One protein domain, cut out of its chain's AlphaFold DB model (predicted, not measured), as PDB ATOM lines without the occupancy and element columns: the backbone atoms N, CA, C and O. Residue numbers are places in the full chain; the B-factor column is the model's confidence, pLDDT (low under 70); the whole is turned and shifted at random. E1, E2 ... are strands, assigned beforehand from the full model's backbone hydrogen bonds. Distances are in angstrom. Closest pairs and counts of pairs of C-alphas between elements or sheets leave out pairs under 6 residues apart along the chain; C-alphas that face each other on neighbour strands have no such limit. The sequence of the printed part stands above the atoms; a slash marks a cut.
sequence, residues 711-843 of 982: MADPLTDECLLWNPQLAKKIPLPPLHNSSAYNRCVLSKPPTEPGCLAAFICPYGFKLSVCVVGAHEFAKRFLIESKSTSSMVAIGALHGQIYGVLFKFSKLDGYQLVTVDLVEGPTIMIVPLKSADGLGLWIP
ATOM      1  N   MET A 711     220.484 213.238 225.896       84.31
ATOM      2  CA  MET A 711     220.992 214.521 225.418       84.31
ATOM      3  C   MET A 711     220.783 214.656 223.914       84.31
ATOM      4  O   MET A 711     220.926 213.684 223.174       84.31
ATOM      5  N   ALA A 712     220.449 215.865 223.467       83.56
ATOM      6  CA  ALA A 712     220.336 216.182 222.049       83.56
ATOM      7  C   ALA A 712     220.945 217.547 221.714       83.56
ATOM      8  O   ALA A 712     220.836 218.495 222.498       83.56
ATOM      9  N   ASP A 713     221.559 217.657 220.541       78.44
ATOM     10  CA  ASP A 713     222.002 218.927 219.972       78.44
ATOM     11  C   ASP A 713     220.874 219.527 219.099       78.44
ATOM     12  O   ASP A 713     220.366 218.865 218.189       78.44
ATOM     13  N   PRO A 714     220.429 220.768 219.371       70.31
ATOM     14  CA  PRO A 714     219.370 221.428 218.607       70.31
ATOM     15  C   PRO A 714     219.780 221.892 217.202       70.31
ATOM     16  O   PRO A 714     218.903 222.290 216.439       70.31
ATOM     17  N   LEU A 715     221.072 221.896 216.868       69.38
ATOM     18  CA  LEU A 715     221.595 222.329 215.570       69.38
ATOM     19  C   LEU A 715     221.974 221.158 214.664       69.38
ATOM     20  O   LEU A 715     221.823 221.272 213.450       69.38
ATOM     21  N   THR A 716     222.493 220.068 215.232       74.56
ATOM     22  CA  THR A 716     222.952 218.898 214.458       74.56
ATOM     23  C   THR A 716     221.969 217.728 214.484       74.56
ATOM     24  O   THR A 716     222.188 216.751 213.775       74.56
ATOM     25  N   ASP A 717     220.904 217.809 215.292       77.88
ATOM     26  CA  ASP A 717     219.980 216.707 215.599       77.88
ATOM     27  C   ASP A 717     220.667 215.465 216.217       77.88
ATOM     28  O   ASP A 717     220.025 214.426 216.389       77.88
ATOM     29  N   GLU A 718     221.949 215.547 216.596       84.06
ATOM     30  CA  GLU A 718     222.658 214.454 217.267       84.06
ATOM     31  C   GLU A 718     221.997 214.141 218.609       84.06
ATOM     32  O   GLU A 718     221.775 215.040 219.423       84.06
ATOM     33  N   CYS A 719     221.707 212.863 218.859       89.12
ATOM     34  CA  CYS A 719     221.090 212.396 220.095       89.12
ATOM     35  C   CYS A 719     221.898 211.246 220.703       89.12
ATOM     36  O   CYS A 719     222.394 210.372 219.992       89.12
ATOM     37  N   LEU A 720     222.065 211.246 222.027       90.19
ATOM     38  CA  LEU A 720     222.825 210.218 222.735       90.19
ATOM     39  C   LEU A 720     222.366 210.049 224.186       90.19
ATOM     40  O   LEU A 720     221.785 210.959 224.781       90.19
ATOM     41  N   LEU A 721     222.687 208.897 224.768       88.62
ATOM     42  CA  LEU A 721     222.596 208.634 226.202       88.62
ATOM     43  C   LEU A 721     223.987 208.728 226.830       88.62
ATOM     44  O   LEU A 721     224.951 208.162 226.307       88.62
ATOM     45  N   TRP A 722     224.103 209.410 227.965       85.69
ATOM     46  CA  TRP A 722     225.362 209.559 228.695       85.69
ATOM     47  C   TRP A 722     225.199 209.212 230.168       85.69
ATOM     48  O   TRP A 722     224.317 209.739 230.838       85.69
ATOM     49  N   ASN A 723     226.075 208.353 230.678       82.19
ATOM     50  CA  ASN A 723     226.163 208.071 232.102       82.19
ATOM     51  C   ASN A 723     227.324 208.881 232.711       82.19
ATOM     52  O   ASN A 723     228.481 208.628 232.352       82.19
ATOM     53  N   PRO A 724     227.052 209.836 233.619       70.94
ATOM     54  CA  PRO A 724     228.083 210.678 234.216       70.94
ATOM     55  C   PRO A 724     229.007 209.926 235.183       70.94
ATOM     56  O   PRO A 724     230.176 210.285 235.275       70.94
ATOM     57  N   GLN A 725     228.525 208.882 235.867       68.06
ATOM     58  CA  GLN A 725     229.334 208.089 236.805       68.06
ATOM     59  C   GLN A 725     230.264 207.117 236.072       68.06
ATOM     60  O   GLN A 725     231.440 207.004 236.398       68.06
ATOM     61  N   LEU A 726     229.746 206.435 235.051       75.88
ATOM     62  CA  LEU A 726     230.495 205.445 234.273       75.88
ATOM     63  C   LEU A 726     231.318 206.069 233.137       75.88
ATOM     64  O   LEU A 726     232.059 205.358 232.463       75.88
ATOM     65  N   ALA A 727     231.125 207.364 232.861       74.44
ATOM     66  CA  ALA A 727     231.650 208.073 231.692       74.44
ATOM     67  C   ALA A 727     231.346 207.382 230.339       74.44
ATOM     68  O   ALA A 727     232.030 207.619 229.341       74.44
ATOM     69  N   LYS A 728     230.303 206.540 230.280       81.44
ATOM     70  CA  LYS A 728     229.891 205.795 229.078       81.44
ATOM     71  C   LYS A 728     228.895 206.593 228.240       81.44
ATOM     72  O   LYS A 728     228.072 207.336 228.774       81.44
ATOM     73  N   LYS A 729     228.956 206.409 226.920       86.19
ATOM     74  CA  LYS A 729     228.049 207.024 225.941       86.19
ATOM     75  C   LYS A 729     227.439 205.950 225.050       86.19
ATOM     76  O   LYS A 729     228.149 205.036 224.636       86.19
ATOM     77  N   ILE A 730     226.157 206.089 224.738       90.62
ATOM     78  CA  ILE A 730     225.449 205.252 223.769       90.62
ATOM     79  C   ILE A 730     224.820 206.194 222.734       90.62
ATOM     80  O   ILE A 730     223.972 207.006 223.114       90.62
ATOM     81  N   PRO A 731     225.243 206.163 221.459       89.12
ATOM     82  CA  PRO A 731     224.622 206.981 220.422       89.12
ATOM     83  C   PRO A 731     223.194 206.497 220.141       89.12
ATOM     84  O   PRO A 731     222.921 205.297 220.161       89.12
ATOM     85  N   LEU A 732     222.294 207.439 219.873       91.31
ATOM     86  CA  LEU A 732     220.944 207.180 219.378       91.31
ATOM     87  C   LEU A 732     220.826 207.691 217.931       91.31
ATOM     88  O   LEU A 732     221.682 208.460 217.483       91.31
ATOM     89  N   PRO A 733     219.777 207.294 217.186       89.31
ATOM     90  CA  PRO A 733     219.477 207.898 215.892       89.31
ATOM     91  C   PRO A 733     219.380 209.432 215.974       89.31
ATOM     92  O   PRO A 733     219.054 209.968 217.036       89.31
ATOM     93  N   PRO A 734     219.586 210.165 214.866       85.88
ATOM     94  CA  PRO A 734     219.347 211.604 214.834       85.88
ATOM     95  C   PRO A 734     217.889 211.949 215.177       85.88
ATOM     96  O   PRO A 734     216.939 211.470 214.544       85.88
ATOM     97  N   LEU A 735     217.691 212.807 216.178       84.56
ATOM     98  CA  LEU A 735     216.368 213.253 216.611       84.56
ATOM     99  C   LEU A 735     215.995 214.547 215.885       84.56
ATOM    100  O   LEU A 735     216.162 215.639 216.420       84.56
ATOM    101  N   HIS A 736     215.456 214.419 214.672       78.69
ATOM    102  CA  HIS A 736     215.093 215.581 213.857       78.69
ATOM    103  C   HIS A 736     214.165 216.575 214.554       78.69
ATOM    104  O   HIS A 736     213.075 216.204 215.016       78.69
ATOM    105  N   ASN A 737     214.562 217.851 214.530       73.69
ATOM    106  CA  ASN A 737     213.892 218.933 215.242       73.69
ATOM    107  C   ASN A 737     213.837 218.641 216.752       73.69
ATOM    108  O   ASN A 737     212.777 218.718 217.381       73.69
ATOM    109  N   SER A 738     214.987 218.287 217.336       72.00
ATOM    110  CA  SER A 738     215.128 217.954 218.763       72.00
ATOM    111  C   SER A 738     214.618 219.070 219.690       72.00
ATOM    112  O   SER A 738     214.158 218.804 220.802       72.00
ATOM    113  N   SER A 739     214.594 220.319 219.205       69.75
ATOM    114  CA  SER A 739     214.008 221.476 219.893       69.75
ATOM    115  C   SER A 739     212.528 221.280 220.268       69.75
ATOM    116  O   SER A 739     212.104 221.747 221.329       69.75
ATOM    117  N   ALA A 740     211.780 220.517 219.463       70.50
ATOM    118  CA  ALA A 740     210.358 220.241 219.648       70.50
ATOM    119  C   ALA A 740     210.057 219.224 220.761       70.50
ATOM    120  O   ALA A 740     208.900 219.091 221.150       70.50
ATOM    121  N   TYR A 741     211.057 218.508 221.275       78.06
ATOM    122  CA  TYR A 741     210.902 217.534 222.358       78.06
ATOM    123  C   TYR A 741     211.386 218.134 223.664       78.06
ATOM    124  O   TYR A 741     212.295 218.960 223.653       78.06
ATOM    125  N   ASN A 742     210.798 217.759 224.799       73.81
ATOM    126  CA  ASN A 742     211.293 218.193 226.110       73.81
ATOM    127  C   ASN A 742     211.425 217.089 227.151       73.81
ATOM    128  O   ASN A 742     212.085 217.339 228.150       73.81
ATOM    129  N   ARG A 743     210.868 215.908 226.887       81.88
ATOM    130  CA  ARG A 743     210.845 214.760 227.791       81.88
ATOM    131  C   ARG A 743     211.418 213.529 227.096       81.88
ATOM    132  O   ARG A 743     211.132 213.316 225.918       81.88
ATOM    133  N   CYS A 744     212.159 212.723 227.848       87.56
ATOM    134  CA  CYS A 744     212.643 211.404 227.465       87.56
ATOM    135  C   CYS A 744     212.417 210.424 228.622       87.56
ATOM    136  O   CYS A 744     212.704 210.776 229.767       87.56
ATOM    137  N   VAL A 745     211.945 209.217 228.309       89.12
ATOM    138  CA  VAL A 745     211.822 208.085 229.239       89.12
ATOM    139  C   VAL A 745     212.541 206.876 228.646       89.12
ATOM    140  O   VAL A 745     212.400 206.602 227.452       89.12
ATOM    141  N   LEU A 746     213.306 206.170 229.479       89.00
ATOM    142  CA  LEU A 746     213.878 204.864 229.155       89.00
ATOM    143  C   LEU A 746     213.031 203.767 229.798       89.00
ATOM    144  O   LEU A 746     212.641 203.909 230.952       89.00
ATOM    145  N   SER A 747     212.749 202.689 229.067       89.62
ATOM    146  CA  SER A 747     211.918 201.602 229.599       89.62
ATOM    147  C   SER A 747     212.622 200.761 230.669       89.62
ATOM    148  O   SER A 747     211.970 200.234 231.563       89.62
ATOM    149  N   LYS A 748     213.948 200.639 230.565       88.69
ATOM    150  CA  LYS A 748     214.855 199.894 231.454       88.69
ATOM    151  C   LYS A 748     216.277 200.464 231.318       88.69
ATOM    152  O   LYS A 748     216.478 201.344 230.469       88.69
ATOM    153  N   PRO A 749     217.289 200.013 232.083       87.12
ATOM    154  CA  PRO A 749     218.664 200.461 231.881       87.12
ATOM    155  C   PRO A 749     219.099 200.298 230.412       87.12
ATOM    156  O   PRO A 749     218.912 199.230 229.833       87.12
ATOM    157  N   PRO A 750     219.700 201.319 229.770       88.69
ATOM    158  CA  PRO A 750     220.026 201.272 228.339       88.69
ATOM    159  C   PRO A 750     221.159 200.295 227.994       88.69
ATOM    160  O   PRO A 750     221.463 200.083 226.825       88.69
ATOM    161  N   THR A 751     221.792 199.705 229.008       86.38
ATOM    162  CA  THR A 751     222.726 198.583 228.874       86.38
ATOM    163  C   THR A 751     222.023 197.238 228.712       86.38
ATOM    164  O   THR A 751     222.669 196.270 228.321       86.38
ATOM    165  N   GLU A 752     220.729 197.153 229.025       88.19
ATOM    166  CA  GLU A 752     219.944 195.935 228.862       88.19
ATOM    167  C   GLU A 752     219.385 195.808 227.437       88.19
ATOM    168  O   GLU A 752     218.932 196.800 226.849       88.19
ATOM    169  N   PRO A 753     219.352 194.587 226.871       85.62
ATOM    170  CA  PRO A 753     218.787 194.351 225.550       85.62
ATOM    171  C   PRO A 753     217.322 194.795 225.446       85.62
ATOM    172  O   PRO A 753     216.499 194.534 226.331       85.62
ATOM    173  N   GLY A 754     216.980 195.440 224.329       85.75
ATOM    174  CA  GLY A 754     215.609 195.861 224.030       85.75
ATOM    175  C   GLY A 754     215.112 197.047 224.861       85.75
ATOM    176  O   GLY A 754     213.905 197.200 225.027       85.75
ATOM    177  N   CYS A 755     216.004 197.857 225.438       91.12
ATOM    178  CA  CYS A 755     215.622 199.127 226.059       91.12
ATOM    179  C   CYS A 755     214.971 200.057 225.021       91.12
ATOM    180  O   CYS A 755     215.501 200.224 223.923       91.12
ATOM    181  N   LEU A 756     213.837 200.666 225.368       91.94
ATOM    182  CA  LEU A 756     213.156 201.664 224.546       91.94
ATOM    183  C   LEU A 756     213.467 203.067 225.064       91.94
ATOM    184  O   LEU A 756     213.373 203.314 226.264       91.94
ATOM    185  N   ALA A 757     213.769 203.990 224.154       91.62
ATOM    186  CA  ALA A 757     213.870 205.418 224.434       91.62
ATOM    187  C   ALA A 757     212.694 206.154 223.782       91.62
ATOM    188  O   ALA A 757     212.572 206.163 222.555       91.62
ATOM    189  N   ALA A 758     211.829 206.765 224.596       91.00
ATOM    190  CA  ALA A 758     210.642 207.488 224.147       91.00
ATOM    191  C   ALA A 758     210.762 208.994 224.412       91.00
ATOM    192  O   ALA A 758     210.915 209.421 225.554       91.00
ATOM    193  N   PHE A 759     210.632 209.799 223.358       88.88
ATOM    194  CA  PHE A 759     210.710 211.257 223.363       88.88
ATOM    195  C   PHE A 759     209.350 211.886 223.067       88.88
ATOM    196  O   PHE A 759     208.707 211.550 222.071       88.88
ATOM    197  N   ILE A 760     208.937 212.859 223.881       84.94
ATOM    198  CA  ILE A 760     207.640 213.539 223.742       84.94
ATOM    199  C   ILE A 760     207.779 215.069 223.742       84.94
ATOM    200  O   ILE A 760     208.672 215.643 224.376       84.94
ATOM    201  N   CYS A 761     206.913 215.737 222.972       77.88
ATOM    202  CA  CYS A 761     206.863 217.197 222.888       77.88
ATOM    203  C   CYS A 761     206.159 217.844 224.100       77.88
ATOM    204  O   CYS A 761     205.377 217.181 224.788       77.88
ATOM    205  N   PRO A 762     206.368 219.153 224.360       65.25
ATOM    206  CA  PRO A 762     205.800 219.841 225.522       65.25
ATOM    207  C   PRO A 762     204.288 219.689 225.678       65.25
ATOM    208  O   PRO A 762     203.815 219.496 226.795       65.25
ATOM    209  N   TYR A 763     203.561 219.725 224.562       66.12
ATOM    210  CA  TYR A 763     202.102 219.637 224.526       66.12
ATOM    211  C   TYR A 763     201.574 218.213 224.301       66.12
ATOM    212  O   TYR A 763     200.379 218.027 224.101       66.12
ATOM    213  N   GLY A 764     202.453 217.209 224.279       70.81
ATOM    214  CA  GLY A 764     202.044 215.810 224.235       70.81
ATOM    215  C   GLY A 764     201.437 215.329 222.918       70.81
ATOM    216  O   GLY A 764     200.795 214.290 222.907       70.81
ATOM    217  N   PHE A 765     201.611 216.053 221.812       74.25
ATOM    218  CA  PHE A 765     201.016 215.712 220.511       74.25
ATOM    219  C   PHE A 765     201.941 214.938 219.568       74.25
ATOM    220  O   PHE A 765     201.492 214.450 218.534       74.25
ATOM    221  N   LYS A 766     203.238 214.865 219.876       80.94
ATOM    222  CA  LYS A 766     204.252 214.207 219.049       80.94
ATOM    223  C   LYS A 766     205.086 213.284 219.923       80.94
ATOM    224  O   LYS A 766     205.676 213.743 220.901       80.94
ATOM    225  N   LEU A 767     205.142 212.017 219.532       87.50
ATOM    226  CA  LEU A 767     205.873 210.950 220.204       87.50
ATOM    227  C   LEU A 767     206.898 210.344 219.237       87.50
ATOM    228  O   LEU A 767     206.629 210.183 218.041       87.50
ATOM    229  N   SER A 768     208.099 210.049 219.724       88.81
ATOM    230  CA  SER A 768     209.156 209.395 218.946       88.81
ATOM    231  C   SER A 768     209.856 208.343 219.784       88.81
ATOM    232  O   SER A 768     210.295 208.652 220.884       88.81
ATOM    233  N   VAL A 769     209.925 207.108 219.294       91.19
ATOM    234  CA  VAL A 769     210.403 205.952 220.065       91.19
ATOM    235  C   VAL A 769     211.429 205.181 219.244       91.19
ATOM    236  O   VAL A 769     211.243 204.994 218.043       91.19
ATOM    237  N   CYS A 770     212.514 204.742 219.873       90.50
ATOM    238  CA  CYS A 770     213.470 203.815 219.268       90.50
ATOM    239  C   CYS A 770     213.905 202.750 220.274       90.50
ATOM    240  O   CYS A 770     213.905 202.985 221.482       90.50
ATOM    241  N   VAL A 771     214.342 201.600 219.765       90.19
ATOM    242  CA  VAL A 771     215.157 200.669 220.552       90.19
ATOM    243  C   VAL A 771     216.554 201.277 220.692       90.19
ATOM    244  O   VAL A 771     217.102 201.806 219.723       90.19
ATOM    245  N   VAL A 772     217.141 201.246 221.885       88.62
ATOM    246  CA  VAL A 772     218.517 201.708 222.108       88.62
ATOM    247  C   VAL A 772     219.467 200.872 221.243       88.62
ATOM    248  O   VAL A 772     219.484 199.647 221.338       88.62
ATOM    249  N   GLY A 773     220.233 201.541 220.376       81.75
ATOM    250  CA  GLY A 773     221.089 200.904 219.367       81.75
ATOM    251  C   GLY A 773     220.464 200.766 217.970       81.75
ATOM    252  O   GLY A 773     221.149 200.313 217.057       81.75
ATOM    253  N   ALA A 774     219.204 201.171 217.771       85.00
ATOM    254  CA  ALA A 774     218.594 201.254 216.442       85.00
ATOM    255  C   ALA A 774     219.204 202.385 215.587       85.00
ATOM    256  O   ALA A 774     219.899 203.264 216.097       85.00
ATOM    257  N   HIS A 775     218.895 202.383 214.285       82.69
ATOM    258  CA  HIS A 775     219.348 203.404 213.329       82.69
ATOM    259  C   HIS A 775     218.314 204.504 213.039       82.69
ATOM    260  O   HIS A 775     218.676 205.538 212.483       82.69
ATOM    261  N   GLU A 776     217.050 204.328 213.442       86.25
ATOM    262  CA  GLU A 776     215.973 205.296 213.202       86.25
ATOM    263  C   GLU A 776     214.948 205.372 214.347       86.25
ATOM    264  O   GLU A 776     214.856 204.481 215.194       86.25
ATOM    265  N   PHE A 777     214.171 206.462 214.364       88.19
ATOM    266  CA  PHE A 777     213.037 206.654 215.271       88.19
ATOM    267  C   PHE A 777     211.715 206.335 214.573       88.19
ATOM    268  O   PHE A 777     211.392 206.944 213.550       88.19
ATOM    269  N   ALA A 778     210.882 205.524 215.221       87.12
ATOM    270  CA  ALA A 778     209.449 205.502 214.960       87.12
ATOM    271  C   ALA A 778     208.832 206.834 215.422       87.12
ATOM    272  O   ALA A 778     209.225 207.371 216.461       87.12
ATOM    273  N   LYS A 779     207.874 207.397 214.676       85.00
ATOM    274  CA  LYS A 779     207.236 208.690 215.002       85.00
ATOM    275  C   LYS A 779     205.722 208.597 214.870       85.00
ATOM    276  O   LYS A 779     205.222 208.029 213.907       85.00
ATOM    277  N   ARG A 780     204.989 209.210 215.804       81.19
ATOM    278  CA  ARG A 780     203.519 209.266 215.787       81.19
ATOM    279  C   ARG A 780     203.019 210.629 216.262       81.19
ATOM    280  O   ARG A 780     203.512 211.162 217.258       81.19
ATOM    281  N   PHE A 781     202.045 211.183 215.543       74.50
ATOM    282  CA  PHE A 781     201.303 212.381 215.940       74.50
ATOM    283  C   PHE A 781     199.959 211.964 216.548       74.50
ATOM    284  O   PHE A 781     199.333 211.032 216.056       74.50
ATOM    285  N   LEU A 782     199.537 212.627 217.624       64.75
ATOM    286  CA  LEU A 782     198.307 212.319 218.373       64.75
ATOM    287  C   LEU A 782     197.143 213.276 218.058       64.75
ATOM    288  O   LEU A 782     196.055 213.141 218.613       64.75
ATOM    289  N   ILE A 783     197.371 214.237 217.158       59.12
ATOM    290  CA  ILE A 783     196.331 215.103 216.601       59.12
ATOM    291  C   ILE A 783     195.910 214.517 215.253       59.12
ATOM    292  O   ILE A 783     196.699 214.534 214.306       59.12
ATOM    293  N   GLU A 784     194.667 214.050 215.154       52.69
ATOM    294  CA  GLU A 784     194.056 213.600 213.901       52.69
ATOM    295  C   GLU A 784     192.776 214.397 213.600       52.69
ATOM    296  O   GLU A 784     192.154 214.981 214.484       52.69
ATOM    297  N   SER A 785     192.351 214.415 212.331       41.03
ATOM    298  CA  SER A 785     191.217 215.226 211.836       41.03
ATOM    299  C   SER A 785     189.856 214.976 212.518       41.03
ATOM    300  O   SER A 785     188.923 215.746 212.295       41.03
ATOM    301  N   LYS A 786     189.729 213.921 213.337       39.12
ATOM    302  CA  LYS A 786     188.489 213.507 214.020       39.12
ATOM    303  C   LYS A 786     188.637 213.258 215.528       39.12
ATOM    304  O   LYS A 786     187.629 213.053 216.194       39.12
ATOM    305  N   SER A 787     189.854 213.278 216.076       49.69
ATOM    306  CA  SER A 787     190.105 213.137 217.512       49.69
ATOM    307  C   SER A 787     191.339 213.947 217.906       49.69
ATOM    308  O   SER A 787     192.425 213.815 217.341       49.69
ATOM    309  N   THR A 788     191.177 214.831 218.883       60.69
ATOM    310  CA  THR A 788     192.304 215.503 219.528       60.69
ATOM    311  C   THR A 788     192.610 214.721 220.795       60.69
ATOM    312  O   THR A 788     191.763 214.651 221.686       60.69
ATOM    313  N   SER A 789     193.783 214.089 220.858       69.31
ATOM    314  CA  SER A 789     194.313 213.492 222.086       69.31
ATOM    315  C   SER A 789     195.680 214.100 222.402       69.31
ATOM    316  O   SER A 789     196.459 214.397 221.496       69.31
ATOM    317  N   SER A 790     195.982 214.300 223.680       73.88
ATOM    318  CA  SER A 790     197.293 214.758 224.152       73.88
ATOM    319  C   SER A 790     197.838 213.783 225.182       73.88
ATOM    320  O   SER A 790     197.113 213.363 226.078       73.88
ATOM    321  N   MET A 791     199.113 213.417 225.077       80.12
ATOM    322  CA  MET A 791     199.793 212.634 226.104       80.12
ATOM    323  C   MET A 791     200.359 213.567 227.183       80.12
ATOM    324  O   MET A 791     201.350 214.273 226.984       80.12
ATOM    325  N   VAL A 792     199.691 213.585 228.335       77.44
ATOM    326  CA  VAL A 792     199.911 214.552 229.421       77.44
ATOM    327  C   VAL A 792     201.074 214.138 230.318       77.44
ATOM    328  O   VAL A 792     201.843 215.003 230.747       77.44
ATOM    329  N   ALA A 793     201.252 212.833 230.536       82.94
ATOM    330  CA  ALA A 793     202.338 212.240 231.316       82.94
ATOM    331  C   ALA A 793     202.846 210.948 230.652       82.94
ATOM    332  O   ALA A 793     202.085 210.269 229.962       82.94
ATOM    333  N   ILE A 794     204.123 210.618 230.851       87.12
ATOM    334  CA  ILE A 794     204.766 209.382 230.378       87.12
ATOM    335  C   ILE A 794     205.794 208.933 231.422       87.12
ATOM    336  O   ILE A 794     206.454 209.784 232.019       87.12
ATOM    337  N   GLY A 795     205.901 207.629 231.653       88.44
ATOM    338  CA  GLY A 795     206.784 207.011 232.643       88.44
ATOM    339  C   GLY A 795     207.048 205.548 232.296       88.44
ATOM    340  O   GLY A 795     206.448 205.018 231.362       88.44
ATOM    341  N   ALA A 796     207.953 204.899 233.020       88.50
ATOM    342  CA  ALA A 796     208.243 203.479 232.853       88.50
ATOM    343  C   ALA A 796     208.126 202.754 234.195       88.50
ATOM    344  O   ALA A 796     208.423 203.338 235.233       88.50
ATOM    345  N   LEU A 797     207.674 201.503 234.152       87.44
ATOM    346  CA  LEU A 797     207.624 200.590 235.292       87.44
ATOM    347  C   LEU A 797     207.937 199.182 234.774       87.44
ATOM    348  O   LEU A 797     207.357 198.750 233.777       87.44
ATOM    349  N   HIS A 798     208.869 198.483 235.426       84.56
ATOM    350  CA  HIS A 798     209.238 197.091 235.113       84.56
ATOM    351  C   HIS A 798     209.524 196.805 233.619       84.56
ATOM    352  O   HIS A 798     209.154 195.753 233.100       84.56
ATOM    353  N   GLY A 799     210.178 197.718 232.893       84.12
ATOM    354  CA  GLY A 799     210.505 197.500 231.476       84.12
ATOM    355  C   GLY A 799     209.433 197.948 230.477       84.12
ATOM    356  O   GLY A 799     209.713 197.947 229.277       84.12
ATOM    357  N   GLN A 800     208.247 198.352 230.943       89.81
ATOM    358  CA  GLN A 800     207.124 198.806 230.119       89.81
ATOM    359  C   GLN A 800     206.959 200.326 230.209       89.81
ATOM    360  O   GLN A 800     207.020 200.906 231.294       89.81
ATOM    361  N   ILE A 801     206.706 200.981 229.071       91.69
ATOM    362  CA  ILE A 801     206.375 202.412 229.035       91.69
ATOM    363  C   ILE A 801     204.862 202.589 229.164       91.69
ATOM    364  O   ILE A 801     204.088 201.991 228.411       91.69
ATOM    365  N   TYR A 802     204.467 203.462 230.084       90.19
ATOM    366  CA  TYR A 802     203.093 203.882 230.333       90.19
ATOM    367  C   TYR A 802     202.921 205.365 230.012       90.19
ATOM    368  O   TYR A 802     203.807 206.184 230.259       90.19
ATOM    369  N   GLY A 803     201.759 205.730 229.481       88.12
ATOM    370  CA  GLY A 803     201.374 207.109 229.205       88.12
ATOM    371  C   GLY A 803     199.973 207.416 229.716       88.12
ATOM    372  O   GLY A 803     199.132 206.529 229.817       88.12
ATOM    373  N   VAL A 804     199.708 208.687 230.007       84.19
ATOM    374  CA  VAL A 804     198.365 209.195 230.311       84.19
ATOM    375  C   VAL A 804     197.900 210.040 229.131       84.19
ATOM    376  O   VAL A 804     198.484 211.090 228.851       84.19
ATOM    377  N   LEU A 805     196.859 209.589 228.433       80.62
ATOM    378  CA  LEU A 805     196.190 210.334 227.370       80.62
ATOM    379  C   LEU A 805     195.033 211.160 227.927       80.62
ATOM    380  O   LEU A 805     194.263 210.687 228.753       80.62
ATOM    381  N   PHE A 806     194.879 212.370 227.409       74.56
ATOM    382  CA  PHE A 806     193.715 213.222 227.595       74.56
ATOM    383  C   PHE A 806     192.984 213.378 226.261       74.56
ATOM    384  O   PHE A 806     193.614 213.738 225.259       74.56
ATOM    385  N   LYS A 807     191.672 213.120 226.243       68.19
ATOM    386  CA  LYS A 807     190.803 213.305 225.073       68.19
ATOM    387  C   LYS A 807     189.919 214.537 225.276       68.19
ATOM    388  O   LYS A 807     189.316 214.705 226.323       68.19
ATOM    389  N   PHE A 808     189.805 215.395 224.262       57.62
ATOM    390  CA  PHE A 808     189.043 216.657 224.371       57.62
ATOM    391  C   PHE A 808     187.519 216.506 224.132       57.62
ATOM    392  O   PHE A 808     186.831 217.503 223.925       57.62
ATOM    393  N   SER A 809     186.971 215.288 224.112       55.72
ATOM    394  CA  SER A 809     185.530 215.045 223.936       55.72
ATOM    395  C   SER A 809     184.828 214.866 225.284       55.72
ATOM    396  O   SER A 809     185.339 214.130 226.121       55.72
ATOM    397  N   LYS A 810     183.626 215.444 225.447       43.03
ATOM    398  CA  LYS A 810     182.779 215.440 226.666       43.03
ATOM    399  C   LYS A 810     182.554 214.084 227.369       43.03
ATOM    400  O   LYS A 810     182.042 214.082 228.480       43.03
ATOM    401  N   LEU A 811     182.882 212.957 226.735       47.31
ATOM    402  CA  LEU A 811     182.542 211.611 227.211       47.31
ATOM    403  C   LEU A 811     183.731 210.749 227.661       47.31
ATOM    404  O   LEU A 811     183.489 209.729 228.292       47.31
ATOM    405  N   ASP A 812     184.985 211.147 227.422       53.28
ATOM    406  CA  ASP A 812     186.144 210.322 227.791       53.28
ATOM    407  C   ASP A 812     187.193 211.153 228.543       53.28
ATOM    408  O   ASP A 812     187.807 212.055 227.974       53.28
ATOM    409  N   GLY A 813     187.401 210.826 229.820       64.81
ATOM    410  CA  GLY A 813     188.410 211.445 230.682       64.81
ATOM    411  C   GLY A 813     189.849 211.015 230.369       64.81
ATOM    412  O   GLY A 813     190.193 210.613 229.256       64.81
ATOM    413  N   TYR A 814     190.723 211.105 231.373       75.62
ATOM    414  CA  TYR A 814     192.098 210.622 231.255       75.62
ATOM    415  C   TYR A 814     192.123 209.105 231.065       75.62
ATOM    416  O   TYR A 814     191.385 208.379 231.721       75.62
ATOM    417  N   GLN A 815     193.001 208.621 230.194       79.31
ATOM    418  CA  GLN A 815     193.133 207.210 229.859       79.31
ATOM    419  C   GLN A 815     194.582 206.765 230.026       79.31
ATOM    420  O   GLN A 815     195.485 207.352 229.425       79.31
ATOM    421  N   LEU A 816     194.809 205.708 230.810       85.75
ATOM    422  CA  LEU A 816     196.137 205.110 230.919       85.75
ATOM    423  C   LEU A 816     196.379 204.158 229.740       85.75
ATOM    424  O   LEU A 816     195.530 203.331 229.394       85.75
ATOM    425  N   VAL A 817     197.541 204.293 229.108       88.19
ATOM    426  CA  VAL A 817     197.944 203.534 227.922       88.19
ATOM    427  C   VAL A 817     199.327 202.927 228.105       88.19
ATOM    428  O   VAL A 817     200.162 203.494 228.808       88.19
ATOM    429  N   THR A 818     199.599 201.812 227.434       90.62
ATOM    430  CA  THR A 818     200.966 201.326 227.211       90.62
ATOM    431  C   THR A 818     201.486 201.837 225.872       90.62
ATOM    432  O   THR A 818     200.710 202.085 224.943       90.62
ATOM    433  N   VAL A 819     202.796 202.043 225.787       89.25
ATOM    434  CA  VAL A 819     203.489 202.473 224.569       89.25
ATOM    435  C   VAL A 819     204.533 201.430 224.203       89.25
ATOM    436  O   VAL A 819     205.461 201.211 224.975       89.25
ATOM    437  N   ASP A 820     204.412 200.862 223.004       87.19
ATOM    438  CA  ASP A 820     205.283 199.798 222.497       87.19
ATOM    439  C   ASP A 820     205.663 200.011 221.026       87.19
ATOM    440  O   ASP A 820     205.053 200.812 220.305       87.19
ATOM    441  N   LEU A 821     206.675 199.269 220.571       84.75
ATOM    442  CA  LEU A 821     207.020 199.114 219.157       84.75
ATOM    443  C   LEU A 821     206.591 197.721 218.679       84.75
ATOM    444  O   LEU A 821     206.885 196.725 219.333       84.75
ATOM    445  N   VAL A 822     205.914 197.657 217.533       77.38
ATOM    446  CA  VAL A 822     205.604 196.398 216.819       77.38
ATOM    447  C   VAL A 822     206.619 196.207 215.694       77.38
ATOM    448  O   VAL A 822     207.222 197.192 215.292       77.38
ATOM    449  N   GLU A 823     206.813 194.980 215.189       61.69
ATOM    450  CA  GLU A 823     207.725 194.638 214.080       61.69
ATOM    451  C   GLU A 823     207.713 195.701 212.945       61.69
ATOM    452  O   GLU A 823     206.835 195.709 212.084       61.69
ATOM    453  N   GLY A 824     208.667 196.649 212.987       60.59
ATOM    454  CA  GLY A 824     208.745 197.853 212.134       60.59
ATOM    455  C   GLY A 824     208.849 199.189 212.915       60.59
ATOM    456  O   GLY A 824     208.882 199.201 214.143       60.59
ATOM    457  N   PRO A 825     208.895 200.363 212.245       74.50
ATOM    458  CA  PRO A 825     208.972 201.681 212.895       74.50
ATOM    459  C   PRO A 825     207.585 202.210 213.316       74.50
ATOM    460  O   PRO A 825     207.281 203.397 213.154       74.50
ATOM    461  N   THR A 826     206.714 201.339 213.841       81.62
ATOM    462  CA  THR A 826     205.329 201.693 214.196       81.62
ATOM    463  C   THR A 826     205.144 201.743 215.708       81.62
ATOM    464  O   THR A 826     205.347 200.750 216.403       81.62
ATOM    465  N   ILE A 827     204.706 202.901 216.211       86.62
ATOM    466  CA  ILE A 827     204.380 203.090 217.630       86.62
ATOM    467  C   ILE A 827     202.953 202.613 217.892       86.62
ATOM    468  O   ILE A 827     201.994 203.218 217.396       86.62
ATOM    469  N   MET A 828     202.809 201.600 218.741       86.12
ATOM    470  CA  MET A 828     201.526 201.179 219.291       86.12
ATOM    471  C   MET A 828     201.249 201.883 220.610       86.12
ATOM    472  O   MET A 828     202.117 202.011 221.466       86.12
ATOM    473  N   ILE A 829     200.011 202.349 220.749       86.62
ATOM    474  CA  ILE A 829     199.499 202.948 221.974       86.62
ATOM    475  C   ILE A 829     198.240 202.171 222.321       86.62
ATOM    476  O   ILE A 829     197.256 202.251 221.583       86.62
ATOM    477  N   VAL A 830     198.297 201.382 223.390       87.56
ATOM    478  CA  VAL A 830     197.229 200.448 223.756       87.56
ATOM    479  C   VAL A 830     196.577 200.913 225.052       87.56
ATOM    480  O   VAL A 830     197.238 200.969 226.087       87.56
ATOM    481  N   PRO A 831     195.282 201.256 225.030       85.88
ATOM    482  CA  PRO A 831     194.543 201.526 226.248       85.88
ATOM    483  C   PRO A 831     194.470 200.338 227.196       85.88
ATOM    484  O   PRO A 831     194.180 199.213 226.783       85.88
ATOM    485  N   LEU A 832     194.651 200.607 228.485       85.00
ATOM    486  CA  LEU A 832     194.427 199.608 229.520       85.00
ATOM    487  C   LEU A 832     192.924 199.377 229.705       85.00
ATOM    488  O   LEU A 832     192.130 200.318 229.717       85.00
ATOM    489  N   LYS A 833     192.536 198.109 229.844       83.31
ATOM    490  CA  LYS A 833     191.164 197.712 230.186       83.31
ATOM    491  C   LYS A 833     190.945 197.763 231.698       83.31
ATOM    492  O   LYS A 833     191.900 197.568 232.457       83.31
ATOM    493  N   SER A 834     189.704 198.005 232.110       79.44
ATOM    494  CA  SER A 834     189.251 197.905 233.502       79.44
ATOM    495  C   SER A 834     189.486 196.499 234.073       79.44
ATOM    496  O   SER A 834     189.673 195.542 233.318       79.44
ATOM    497  N   ALA A 835     189.496 196.368 235.404       78.94
ATOM    498  CA  ALA A 835     189.761 195.093 236.083       78.94
ATOM    499  C   ALA A 835     188.752 193.984 235.715       78.94
ATOM    500  O   ALA A 835     189.111 192.812 235.682       78.94
ATOM    501  N   ASP A 836     187.515 194.358 235.381       76.50
ATOM    502  CA  ASP A 836     186.453 193.458 234.907       76.50
ATOM    503  C   ASP A 836     186.546 193.120 233.403       76.50
ATOM    504  O   ASP A 836     185.802 192.278 232.905       76.50
ATOM    505  N   GLY A 837     187.448 193.769 232.657       73.06
ATOM    506  CA  GLY A 837     187.641 193.581 231.219       73.06
ATOM    507  C   GLY A 837     186.516 194.120 230.324       73.06
ATOM    508  O   GLY A 837     186.629 193.998 229.099       73.06
ATOM    509  N   LEU A 838     185.467 194.720 230.899       67.94
ATOM    510  CA  LEU A 838     184.254 195.166 230.198       67.94
ATOM    511  C   LEU A 838     184.382 196.565 229.579       67.94
ATOM    512  O   LEU A 838     183.577 196.930 228.724       67.94
ATOM    513  N   GLY A 839     185.400 197.339 229.966       72.00
ATOM    514  CA  GLY A 839     185.591 198.709 229.504       72.00
ATOM    515  C   GLY A 839     187.045 199.175 229.509       72.00
ATOM    516  O   GLY A 839     187.990 198.420 229.754       72.00
ATOM    517  N   LEU A 840     187.229 200.453 229.187       76.50
ATOM    518  CA  LEU A 840     188.516 201.135 229.282       76.50
ATOM    519  C   LEU A 840     188.761 201.542 230.735       76.50
ATOM    520  O   LEU A 840     187.852 202.027 231.405       76.50
ATOM    521  N   TRP A 841     189.990 201.378 231.216       77.12
ATOM    522  CA  TRP A 841     190.358 201.899 232.524       77.12
ATOM    523  C   TRP A 841     190.527 203.415 232.444       77.12
ATOM    524  O   TRP A 841     191.462 203.930 231.823       77.12
ATOM    525  N   ILE A 842     189.589 204.117 233.072       69.50
ATOM    526  CA  ILE A 842     189.603 205.565 233.240       69.50
ATOM    527  C   ILE A 842     189.978 205.815 234.702       69.50
ATOM    528  O   ILE A 842     189.155 205.557 235.583       69.50
ATOM    529  N   PRO A 843     191.212 206.253 235.007       67.75
ATOM    530  CA  PRO A 843     191.530 206.720 236.349       67.75
ATOM    531  C   PRO A 843     190.559 207.847 236.763       67.75
ATOM    532  O   PRO A 843     190.133 208.619 235.897       67.75
TER     533      PRO A 843
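This is residues 711 to 843 of the 982 residues of the protein "F-box family protein" of Striga asiatica (UniProt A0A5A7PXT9). Two four-stranded antiparallel sheets, E3 to E6 and E7 to E10, lie face to face as a sandwich, the first fairly flat and the second strongly twisted and curled, with the edge strands E3 and E7 close together at one border and E6 and E10 at the other. The small hairpin E1 and E2 is set off at one end of the long axis, while the link from E8 to E9 and the final unnamed stretch, residues 832 to 843, lie toward the other end. The printed part has 133 residues with ten named strands, E1 to E10 in order along the chain, and no named helix; the class is all strand, although under half of the residues, 62 of 133, are in named elements. Across the sheets the orders are E1 - E2, E3 - E4 - E5 - E6 and E7 - E8 - E9 - E10. The whole is compact, with a radius of gyration of the C-alphas of 15.6 A, and its outline is elongated, spanning 48 by 30 by 28 A.

The printed part begins at Met 711, and E1, residues 719 to 723, starts with C-alpha 719 at (221.090, 212.396, 220.095) and is 13.7 A long. E2, residues 728 to 732, is 13.3 A long. E3 is residues 743 to 746, 10.4 A, and E4 is residues 756 to 760, 13.1 A. E5, residues 766 to 771, measures 17.4 A, and E6, residues 778 to 781, measures 10.7 A. E7, residues 787 to 797, is the longest strand by residues; it measures 27.9 A from C-alpha 787 at (190.105, 213.137, 217.512) and bends by 56 degrees at residue 792. E8, residues 800 to 807, is 22.4 A long, and E9, residues 815 to 822, is 21.0 A long. E10, residues 826 to 831, is 16.2 A long and ends with C-alpha 831 at (194.543, 201.526, 226.248).

In the sandwich, two sheets face to face, the facing parts are 8.6 A centre to centre, with their best planes 6 degrees apart and the strands of the one at 23 degrees to those of the other. Each sheet is a meander, every strand after its first being the antiparallel neighbour of the one before. In the first sheet, N 745 and O 758 of the hairpin E3 and E4 are 2.9 A apart, N 759 and O 768 join E4 and E5 within hydrogen-bond range at 2.7 A, and N 767 and O 780 of E5 and E6 are 2.9 A apart. In the second, N 795 and O 802 of E7 and E8 are 2.9 A apart, N 803 and O 817 of E8 and E9 2.8 A, and N 818 and O 830 of E9 and E10 2.8 A. Between the sheets, the closest C-alphas of E3 and E7 are those of Val 745 and Gly 795, 6.2 A apart, and those of E6 and E10 are Ala 778 and Thr 826, 5.7 A apart. E4 and E7 are near each other, with 9 pairs of C-alphas within 10 A. The hairpin E1 and E2 has N 721 and O 730 at 2.8 A; E2 is only just apart from E5, at 8.2 A.

The C-alphas farthest apart, those of Ala 727 and Lys 810, are 49.7 A from each other. The printed part has no cut, and its links are tight or short. The mean pLDDT of the printed part is 79.0, and 25 residues are under 70, among them residues 782 to 789 and 807 to 813.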